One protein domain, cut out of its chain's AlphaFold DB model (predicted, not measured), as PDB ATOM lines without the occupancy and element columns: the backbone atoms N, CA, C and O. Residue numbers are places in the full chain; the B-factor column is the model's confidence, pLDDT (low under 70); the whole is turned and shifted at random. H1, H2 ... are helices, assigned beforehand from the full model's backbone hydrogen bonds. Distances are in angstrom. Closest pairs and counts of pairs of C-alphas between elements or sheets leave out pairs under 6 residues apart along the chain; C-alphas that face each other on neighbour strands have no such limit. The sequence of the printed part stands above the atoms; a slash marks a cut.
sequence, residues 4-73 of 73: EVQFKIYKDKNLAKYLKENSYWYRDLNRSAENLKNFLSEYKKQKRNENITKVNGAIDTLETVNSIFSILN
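This is residues 4 to 73 of the 73 residues of an uncharacterized protein of Mollicutes bacterium (UniProt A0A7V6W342). One long straight helix, H4, has a small head of three short helices, H1, H2 and H3, gathered at its first end, while its residues 48 to 72 and the last residue, 73, stick out as an arm with nothing beside them. In the head, H3 folds back along the start of H4 as a helical hairpin, and H2 is crosswise to both. The printed part has 70 residues, with four named helices in the order H1, H2, H3, H4 and no named strand; the class is all helix. The whole is extended, with a radius of gyration of the C-alphas of 19.1 A, and spans 63 by 18 by 15 A, the arm making the length.

H4, residues 35 to 72, runs 55.9 A from C-alpha 35 at (108.189, 97.691, 158.762) to C-alpha 72 at (143.565, 108.365, 116.824). H3 is residues 24 to 31, 11.7 A; H2 is residues 13 to 21, 12.2 A; H1 is residues 4 to 10, 10.0 A, beginning at C-alpha 4 at (115.518, 94.123, 168.376).

H4 touches H3 with residues 35 to 39 alone, at a shallow tilt of 19 degrees, opposite ways; their closest C-alphas, of Leu 29 and Asn 35, are 5.5 A apart. H2 and H4 are close but not clearly touching, about perpendicular at 88 degrees, with the closest C-alphas, of Tyr 18 and Tyr 43, 7.1 A apart. H1 and H2 only just touch, only at the corner by their link, with 3 pairs of C-alphas within 8 A, the closest those of Tyr 10 and Ala 16 at 5.1 A. Each O i to N i+4 pair is within hydrogen-bond range in H1, H2 and H4, and 3 of 4 are in H3.

The C-alphas of Arg 31 and Asn 73, the two farthest apart, are 63.3 A apart. Without residues 48 to 73, which stand free, the body spans 24 by 19 by 16 A. The printed part has no cut, and its three links are tight. Mean pLDDT of the printed part is 94.2; residue 73 is under 70.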
ATOM      1  N   GLU A   4     115.120  95.155 169.336       96.81
ATOM      2  CA  GLU A   4     115.518  94.123 168.376       96.81
ATOM      3  C   GLU A   4     115.708  94.699 166.962       96.81
ATOM      4  O   GLU A   4     116.671  94.358 166.270       96.81
ATOM      5  N   VAL A   5     114.832  95.618 166.541       97.88
ATOM      6  CA  VAL A   5     114.939  96.321 165.253       97.88
ATOM      7  C   VAL A   5     116.194  97.192 165.233       97.88
ATOM      8  O   VAL A   5     116.978  97.114 164.287       97.88
ATOM      9  N   GLN A   6     116.431  97.960 166.302       97.50
ATOM     10  CA  GLN A   6     117.637  98.776 166.443       97.50
ATOM     11  C   GLN A   6     118.903  97.913 166.380       97.50
ATOM     12  O   GLN A   6     119.803  98.207 165.598       97.50
ATOM     13  N   PHE A   7     118.962  96.811 167.132       97.94
ATOM     14  CA  PHE A   7     120.100  95.893 167.124       97.94
ATOM     15  C   PHE A   7     120.357  95.313 165.726       97.94
ATOM     16  O   PHE A   7     121.496  95.292 165.260       97.94
ATOM     17  N   LYS A   8     119.303  94.885 165.017       97.12
ATOM     18  CA  LYS A   8     119.415  94.355 163.649       97.12
ATOM     19  C   LYS A   8     119.947  95.383 162.650       97.12
ATOM     20  O   LYS A   8     120.693  94.988 161.758       97.12
ATOM     21  N   ILE A   9     119.568  96.654 162.784       98.12
ATOM     22  CA  ILE A   9     120.019  97.725 161.889       98.12
ATOM     23  C   ILE A   9     121.435  98.169 162.250       98.12
ATOM     24  O   ILE A   9     122.307  98.193 161.387       98.12
ATOM     25  N   TYR A  10     121.692  98.492 163.518       98.12
ATOM     26  CA  TYR A  10     122.953  99.105 163.933       98.12
ATOM     27  C   TYR A  10     124.135  98.129 163.995       98.12
ATOM     28  O   TYR A  10     125.278  98.580 163.967       98.12
ATOM     29  N   LYS A  11     123.900  96.808 163.988       98.12
ATOM     30  CA  LYS A  11     124.978  95.815 163.815       98.12
ATOM     31  C   LYS A  11     125.589  95.805 162.406       98.12
ATOM     32  O   LYS A  11     126.704  95.323 162.238       98.12
ATOM     33  N   ASP A  12     124.872  96.292 161.388       97.88
ATOM     34  CA  ASP A  12     125.379  96.419 160.017       97.88
ATOM     35  C   ASP A  12     125.568  97.900 159.681       97.88
ATOM     36  O   ASP A  12     124.611  98.657 159.509       97.88
ATOM     37  N   LYS A  13     126.829  98.312 159.524       98.00
ATOM     38  CA  LYS A  13     127.194  99.694 159.192       98.00
ATOM     39  C   LYS A  13     126.498 100.230 157.935       98.00
ATOM     40  O   LYS A  13     126.242 101.428 157.855       98.00
ATOM     41  N   ASN A  14     126.186  99.374 156.960       97.69
ATOM     42  CA  ASN A  14     125.527  99.792 155.724       97.69
ATOM     43  C   ASN A  14     124.031 100.017 155.938       97.69
ATOM     44  O   ASN A  14     123.489 100.972 155.396       97.69
ATOM     45  N   LEU A  15     123.378  99.186 156.756       98.12
ATOM     46  CA  LEU A  15     121.983  99.408 157.143       98.12
ATOM     47  C   LEU A  15     121.853 100.665 158.006       98.12
ATOM     48  O   LEU A  15     120.958 101.471 157.772       98.12
ATOM     49  N   ALA A  16     122.770 100.872 158.954       98.31
ATOM     50  CA  ALA A  16     122.816 102.086 159.767       98.31
ATOM     51  C   ALA A  16     123.013 103.347 158.908       98.31
ATOM     52  O   ALA A  16     122.313 104.345 159.089       98.31
ATOM     53  N   LYS A  17     123.933 103.289 157.936       98.31
ATOM     54  CA  LYS A  17     124.147 104.364 156.963       98.31
ATOM     55  C   LYS A  17     122.892 104.608 156.119       98.31
ATOM     56  O   LYS A  17     122.435 105.743 156.054       98.31
ATOM     57  N   TYR A  18     122.301 103.555 155.557       98.31
ATOM     58  CA  TYR A  18     121.080 103.653 154.758       98.31
ATOM     59  C   TYR A  18     119.921 104.264 155.556       98.31
ATOM     60  O   TYR A  18     119.216 105.122 155.035       98.31
ATOM     61  N   LEU A  19     119.752 103.892 156.831       98.38
ATOM     62  CA  LEU A  19     118.755 104.495 157.721       98.38
ATOM     63  C   LEU A  19     119.017 105.994 157.951       98.38
ATOM     64  O   LEU A  19     118.076 106.784 157.985       98.38
ATOM     65  N   LYS A  20     120.285 106.402 158.093       98.00
ATOM     66  CA  LYS A  20     120.666 107.816 158.230       98.00
ATOM     67  C   LYS A  20     120.357 108.619 156.962       98.00
ATOM     68  O   LYS A  20     119.878 109.742 157.066       98.00
ATOM     69  N   GLU A  21     120.624 108.048 155.792       97.75
ATOM     70  CA  GLU A  21     120.391 108.680 154.485       97.75
ATOM     71  C   GLU A  21     118.903 108.715 154.109       97.75
ATOM     72  O   GLU A  21     118.449 109.643 153.449       97.75
ATOM     73  N   ASN A  22     118.125 107.747 154.595       97.94
ATOM     74  CA  ASN A  22     116.695 107.607 154.339       97.94
ATOM     75  C   ASN A  22     115.895 107.801 155.635       97.94
ATOM     76  O   ASN A  22     115.167 106.915 156.089       97.94
ATOM     77  N   SER A  23     116.044 108.976 156.253       96.75
ATOM     78  CA  SER A  23     115.550 109.265 157.608       96.75
ATOM     79  C   SER A  23     114.029 109.134 157.786       96.75
ATOM     80  O   SER A  23     113.552 108.953 158.908       96.75
ATOM     81  N   TYR A  24     113.246 109.133 156.704       96.50
ATOM     82  CA  TYR A  24     111.808 108.846 156.760       96.50
ATOM     83  C   TYR A  24     111.506 107.462 157.363       96.50
ATOM     84  O   TYR A  24     110.478 107.293 158.021       96.50
ATOM     85  N   TRP A  25     112.429 106.499 157.240       98.12
ATOM     86  CA  TRP A  25     112.293 105.171 157.834       98.12
ATOM     87  C   TRP A  25     112.251 105.177 159.356       98.12
ATOM     88  O   TRP A  25     111.634 104.281 159.924       98.12
ATOM     89  N   TYR A  26     112.834 106.172 160.039       97.75
ATOM     90  CA  TYR A  26     112.723 106.257 161.499       97.75
ATOM     91  C   TYR A  26     111.258 106.280 161.931       97.75
ATOM     92  O   TYR A  26     110.876 105.555 162.845       97.75
ATOM     93  N   ARG A  27     110.417 107.061 161.242       97.56
ATOM     94  CA  ARG A  27     108.979 107.132 161.521       97.56
ATOM     95  C   ARG A  27     108.312 105.771 161.343       97.56
ATOM     96  O   ARG A  27     107.559 105.351 162.215       97.56
ATOM     97  N   ASP A  28     108.590 105.080 160.245       97.56
ATOM     98  CA  ASP A  28     107.897 103.833 159.914       97.56
ATOM     99  C   ASP A  28     108.377 102.668 160.798       97.56
ATOM    100  O   ASP A  28     107.563 101.929 161.351       97.56
ATOM    101  N   LEU A  29     109.677 102.584 161.082       97.88
ATOM    102  CA  LEU A  29     110.261 101.628 162.032       97.88
ATOM    103  C   LEU A  29     109.871 101.907 163.497       97.88
ATOM    104  O   LEU A  29     109.944 101.017 164.345       97.88
ATOM    105  N   ASN A  30     109.475 103.141 163.824       96.81
ATOM    106  CA  ASN A  30     108.903 103.487 165.127       96.81
ATOM    107  C   ASN A  30     107.427 103.079 165.258       96.81
ATOM    108  O   ASN A  30     106.974 102.902 166.385       96.81
ATOM    109  N   ARG A  31     106.690 102.937 164.147       96.19
ATOM    110  CA  ARG A  31     105.251 102.606 164.136       96.19
ATOM    111  C   ARG A  31     104.966 101.116 164.286       96.19
ATOM    112  O   ARG A  31     103.968 100.758 164.893       96.19
ATOM    113  N   SER A  32     105.797 100.265 163.691       96.00
ATOM    114  CA  SER A  32     105.665  98.808 163.779       96.00
ATOM    115  C   SER A  32     106.991  98.139 163.433       96.00
ATOM    116  O   SER A  32     107.645  98.526 162.459       96.00
ATOM    117  N   ALA A  33     107.371  97.108 164.190       92.62
ATOM    118  CA  ALA A  33     108.534  96.283 163.875       92.62
ATOM    119  C   ALA A  33     108.394  95.525 162.544       92.62
ATOM    120  O   ALA A  33     109.404  95.218 161.908       92.62
ATOM    121  N   GLU A  34     107.171  95.294 162.058       94.25
ATOM    122  CA  GLU A  34     106.930  94.654 160.758       94.25
ATOM    123  C   GLU A  34     107.489  95.479 159.588       94.25
ATOM    124  O   GLU A  34     107.911  94.926 158.566       94.25
ATOM    125  N   ASN A  35     107.601  96.801 159.762       97.19
ATOM    126  CA  ASN A  35     108.189  97.691 158.762       97.19
ATOM    127  C   ASN A  35     109.680  97.421 158.521       97.19
ATOM    128  O   ASN A  35     110.207  97.835 157.487       97.19
ATOM    129  N   LEU A  36     110.356  96.670 159.402       97.88
ATOM    130  CA  LEU A  36     111.726  96.218 159.165       97.88
ATOM    131  C   LEU A  36     111.836  95.385 157.878       97.88
ATOM    132  O   LEU A  36     112.818  95.512 157.149       97.88
ATOM    133  N   LYS A  37     110.826  94.567 157.549       97.75
ATOM    134  CA  LYS A  37     110.828  93.783 156.304       97.75
ATOM    135  C   LYS A  37     110.831  94.693 155.073       97.75
ATOM    136  O   LYS A  37     111.579  94.442 154.127       97.75
ATOM    137  N   ASN A  38     110.037  95.760 155.109       98.12
ATOM    138  CA  ASN A  38     109.957  96.742 154.028       98.12
ATOM    139  C   ASN A  38     111.266  97.533 153.910       98.12
ATOM    140  O   ASN A  38     111.809  97.642 152.814       98.12
ATOM    141  N   PHE A  39     111.830  97.972 155.039       98.44
ATOM    142  CA  PHE A  39     113.135  98.635 155.099       98.44
ATOM    143  C   PHE A  39     114.243  97.798 154.443       98.44
ATOM    144  O   PHE A  39     114.967  98.281 153.573       98.44
ATOM    145  N   LEU A  40     114.350  96.514 154.806       98.38
ATOM    146  CA  LEU A  40     115.364  95.612 154.251       98.38
ATOM    147  C   LEU A  40     115.157  95.343 152.754       98.38
ATOM    148  O   LEU A  40     116.129  95.211 152.008       98.38
ATOM    149  N   SER A  41     113.900  95.265 152.312       98.31
ATOM    150  CA  SER A  41     113.549  95.105 150.899       98.31
ATOM    151  C   SER A  41     114.000  96.310 150.070       98.31
ATOM    152  O   SER A  41     114.688  96.136 149.061       98.31
ATOM    153  N   GLU A  42     113.687  97.528 150.517       98.31
ATOM    154  CA  GLU A  42     114.077  98.756 149.815       98.31
ATOM    155  C   GLU A  42     115.594  98.974 149.826       98.31
ATOM    156  O   GLU A  42     116.173  99.277 148.783       98.31
ATOM    157  N   TYR A  43     116.273  98.687 150.941       98.12
ATOM    158  CA  TYR A  43     117.738  98.678 150.982       98.12
ATOM    159  C   TYR A  43     118.340  97.723 149.936       98.12
ATOM    160  O   TYR A  43     119.258  98.088 149.195       98.12
ATOM    161  N   LYS A  44     117.807  96.498 149.819       97.69
ATOM    162  CA  LYS A  44     118.285  95.518 148.831       97.69
ATOM    163  C   LYS A  44     118.050  95.995 147.395       97.69
ATOM    164  O   LYS A  44     118.915  95.783 146.543       97.69
ATOM    165  N   LYS A  45     116.910  96.637 147.123       97.50
ATOM    166  CA  LYS A  45     116.617  97.236 145.812       97.50
ATOM    167  C   LYS A  45     117.604  98.354 145.480       97.50
ATOM    168  O   LYS A  45     118.181  98.309 144.397       97.50
ATOM    169  N   GLN A  46     117.857  99.283 146.408       96.25
ATOM    170  CA  GLN A  46     118.838 100.355 146.202       96.25
ATOM    171  C   GLN A  46     120.219  99.774 145.888       96.25
ATOM    172  O   GLN A  46     120.814 100.125 144.873       96.25
ATOM    173  N   LYS A  47     120.694  98.812 146.687       94.00
ATOM    174  CA  LYS A  47     122.005  98.184 146.476       94.00
ATOM    175  C   LYS A  47     122.122  97.491 145.115       94.00
ATOM    176  O   LYS A  47     123.170  97.542 144.476       94.00
ATOM    177  N   ARG A  48     121.050  96.840 144.649       93.94
ATOM    178  CA  ARG A  48     121.009  96.247 143.305       93.94
ATOM    179  C   ARG A  48     121.101  97.321 142.222       93.94
ATOM    180  O   ARG A  48     121.865  97.144 141.281       93.94
ATOM    181  N   ASN A  49     120.350  98.410 142.362       93.38
ATOM    182  CA  ASN A  49     120.363  99.505 141.395       93.38
ATOM    183  C   ASN A  49     121.749 100.160 141.330       93.38
ATOM    184  O   ASN A  49     122.279 100.311 140.239       93.38
ATOM    185  N   GLU A  50     122.386 100.427 142.475       91.31
ATOM    186  CA  GLU A  50     123.763 100.937 142.532       91.31
ATOM    187  C   GLU A  50     124.754 100.031 141.788       91.31
ATOM    188  O   GLU A  50     125.646 100.518 141.096       91.31
ATOM    189  N   ASN A  51     124.607  98.709 141.912       89.62
ATOM    190  CA  ASN A  51     125.462  97.762 141.199       89.62
ATOM    191  C   ASN A  51     125.220  97.791 139.685       89.62
ATOM    192  O   ASN A  51     126.184  97.772 138.928       89.62
ATOM    193  N   ILE A  52     123.962  97.870 139.242       89.81
ATOM    194  CA  ILE A  52     123.624  97.997 137.816       89.81
ATOM    195  C   ILE A  52     124.186  99.305 137.254       89.81
ATOM    196  O   ILE A  52     124.830  99.292 136.211       89.81
ATOM    197  N   THR A  53     124.024 100.420 137.971       87.88
ATOM    198  CA  THR A  53     124.577 101.718 137.567       87.88
ATOM    199  C   THR A  53     126.096 101.661 137.412       87.88
ATOM    200  O   THR A  53     126.627 102.199 136.446       87.88
ATOM    201  N   LYS A  54     126.804 100.971 138.317       89.31
ATOM    202  CA  LYS A  54     128.258 100.771 138.202       89.31
ATOM    203  C   LYS A  54     128.644  99.953 136.969       89.31
ATOM    204  O   LYS A  54     129.630 100.288 136.324       89.31
ATOM    205  N   VAL A  55     127.890  98.897 136.653       88.19
ATOM    206  CA  VAL A  55     128.136  98.067 135.460       88.19
ATOM    207  C   VAL A  55     127.929  98.880 134.188       88.19
ATOM    208  O   VAL A  55     128.808  98.886 133.332       88.19
ATOM    209  N   ASN A  56     126.820  99.614 134.092       88.94
ATOM    210  CA  ASN A  56     126.539 100.452 132.928       88.94
ATOM    211  C   ASN A  56     127.617 101.529 132.752       88.94
ATOM    212  O   ASN A  56     128.185 101.643 131.675       88.94
ATOM    213  N   GLY A  57     128.013 102.213 133.832       89.00
ATOM    214  CA  GLY A  57     129.079 103.214 133.759       89.00
ATOM    215  C   GLY A  57     130.432 102.647 133.307       89.00
ATOM    216  O   GLY A  57     131.196 103.340 132.636       89.00
ATOM    217  N   ALA A  58     130.738 101.384 133.628       89.00
ATOM    218  CA  ALA A  58     131.941 100.721 133.127       89.00
ATOM    219  C   ALA A  58     131.860 100.442 131.616       89.00
ATOM    220  O   ALA A  58     132.851 100.647 130.917       89.00
ATOM    221  N   ILE A  59     130.695 100.019 131.114       89.94
ATOM    222  CA  ILE A  59     130.451  99.818 129.677       89.94
ATOM    223  C   ILE A  59     130.591 101.150 128.932       89.94
ATOM    224  O   ILE A  59     131.381 101.232 127.994       89.94
ATOM    225  N   ASP A  60     129.941 102.208 129.419       90.44
ATOM    226  CA  ASP A  60     129.998 103.546 128.816       90.44
ATOM    227  C   ASP A  60     131.444 104.082 128.758       90.44
ATOM    228  O   ASP A  60     131.875 104.696 127.777       90.44
ATOM    229  N   THR A  61     132.235 103.811 129.804       90.12
ATOM    230  CA  THR A  61     133.658 104.186 129.851       90.12
ATOM    231  C   THR A  61     134.466 103.435 128.791       90.12
ATOM    232  O   THR A  61     135.303 104.040 128.121       90.12
ATOM    233  N   LEU A  62     134.218 102.134 128.608       89.75
ATOM    234  CA  LEU A  62     134.894 101.328 127.586       89.75
ATOM    235  C   LEU A  62     134.540 101.791 126.171       89.75
ATOM    236  O   LEU A  62     135.431 101.908 125.332       89.75
ATOM    237  N   GLU A  63     133.268 102.094 125.910       89.12
ATOM    238  CA  GLU A  63     132.824 102.643 124.623       89.12
ATOM    239  C   GLU A  63     133.499 103.985 124.324       89.12
ATOM    240  O   GLU A  63     134.040 104.180 123.234       89.12
ATOM    241  N   THR A  64     133.560 104.875 125.319       90.56
ATOM    242  CA  THR A  64     134.238 106.173 125.198       90.56
ATOM    243  C   THR A  64     135.719 105.994 124.858       90.56
ATOM    244  O   THR A  64     136.209 106.588 123.898       90.56
ATOM    245  N   VAL A  65     136.433 105.135 125.593       90.75
ATOM    246  CA  VAL A  65     137.851 104.842 125.337       90.75
ATOM    247  C   VAL A  65     138.056 104.261 123.932       90.75
ATOM    248  O   VAL A  65     138.937 104.724 123.208       90.75
ATOM    249  N   ASN A  66     137.218 103.311 123.508       89.31
ATOM    250  CA  ASN A  66     137.288 102.725 122.168       89.31
ATOM    251  C   ASN A  66     137.054 103.773 121.068       89.31
ATOM    252  O   ASN A  66     137.780 103.781 120.075       89.31
ATOM    253  N   SER A  67     136.094 104.686 121.253       90.31
ATOM    254  CA  SER A  67     135.843 105.770 120.294       90.31
ATOM    255  C   SER A  67     137.054 106.695 120.135       90.31
ATOM    256  O   SER A  67     137.439 107.014 119.012       90.31
ATOM    257  N   ILE A  68     137.730 107.043 121.236       90.81
ATOM    258  CA  ILE A  68     138.946 107.864 121.203       90.81
ATOM    259  C   ILE A  68     140.051 107.132 120.434       90.81
ATOM    260  O   ILE A  68     140.662 107.714 119.540       90.81
ATOM    261  N   PHE A  69     140.278 105.844 120.719       89.69
ATOM    262  CA  PHE A  69     141.264 105.045 119.985       89.69
ATOM    263  C   PHE A  69     140.937 104.898 118.495       89.69
ATOM    264  O   PHE A  69     141.860 104.815 117.690       89.69
ATOM    265  N   SER A  70     139.655 104.878 118.117       88.06
ATOM    266  CA  SER A  70     139.238 104.816 116.711       88.06
ATOM    267  C   SER A  70     139.449 106.121 115.939       88.06
ATOM    268  O   SER A  70     139.549 106.083 114.723       88.06
ATOM    269  N   ILE A  71     139.510 107.266 116.630       90.38
ATOM    270  CA  ILE A  71     139.803 108.577 116.021       90.38
ATOM    271  C   ILE A  71     141.317 108.785 115.872       90.38
ATOM    272  O   ILE A  71     141.759 109.507 114.981       90.38
ATOM    273  N   LEU A  72     142.109 108.203 116.779       83.00
ATOM    274  CA  LEU A  72     143.565 108.365 116.824       83.00
ATOM    275  C   LEU A  72     144.335 107.411 115.892       83.00
ATOM    276  O   LEU A  72     145.518 107.657 115.659       83.00
ATOM    277  N   ASN A  73     143.696 106.345 115.396       64.62
ATOM    278  CA  ASN A  73     144.243 105.408 114.404       64.62
ATOM    279  C   ASN A  73     143.611 105.641 113.031       64.62
ATOM    280  O   ASN A  73     144.318 105.406 112.027       64.62
TER     281      ASN A  73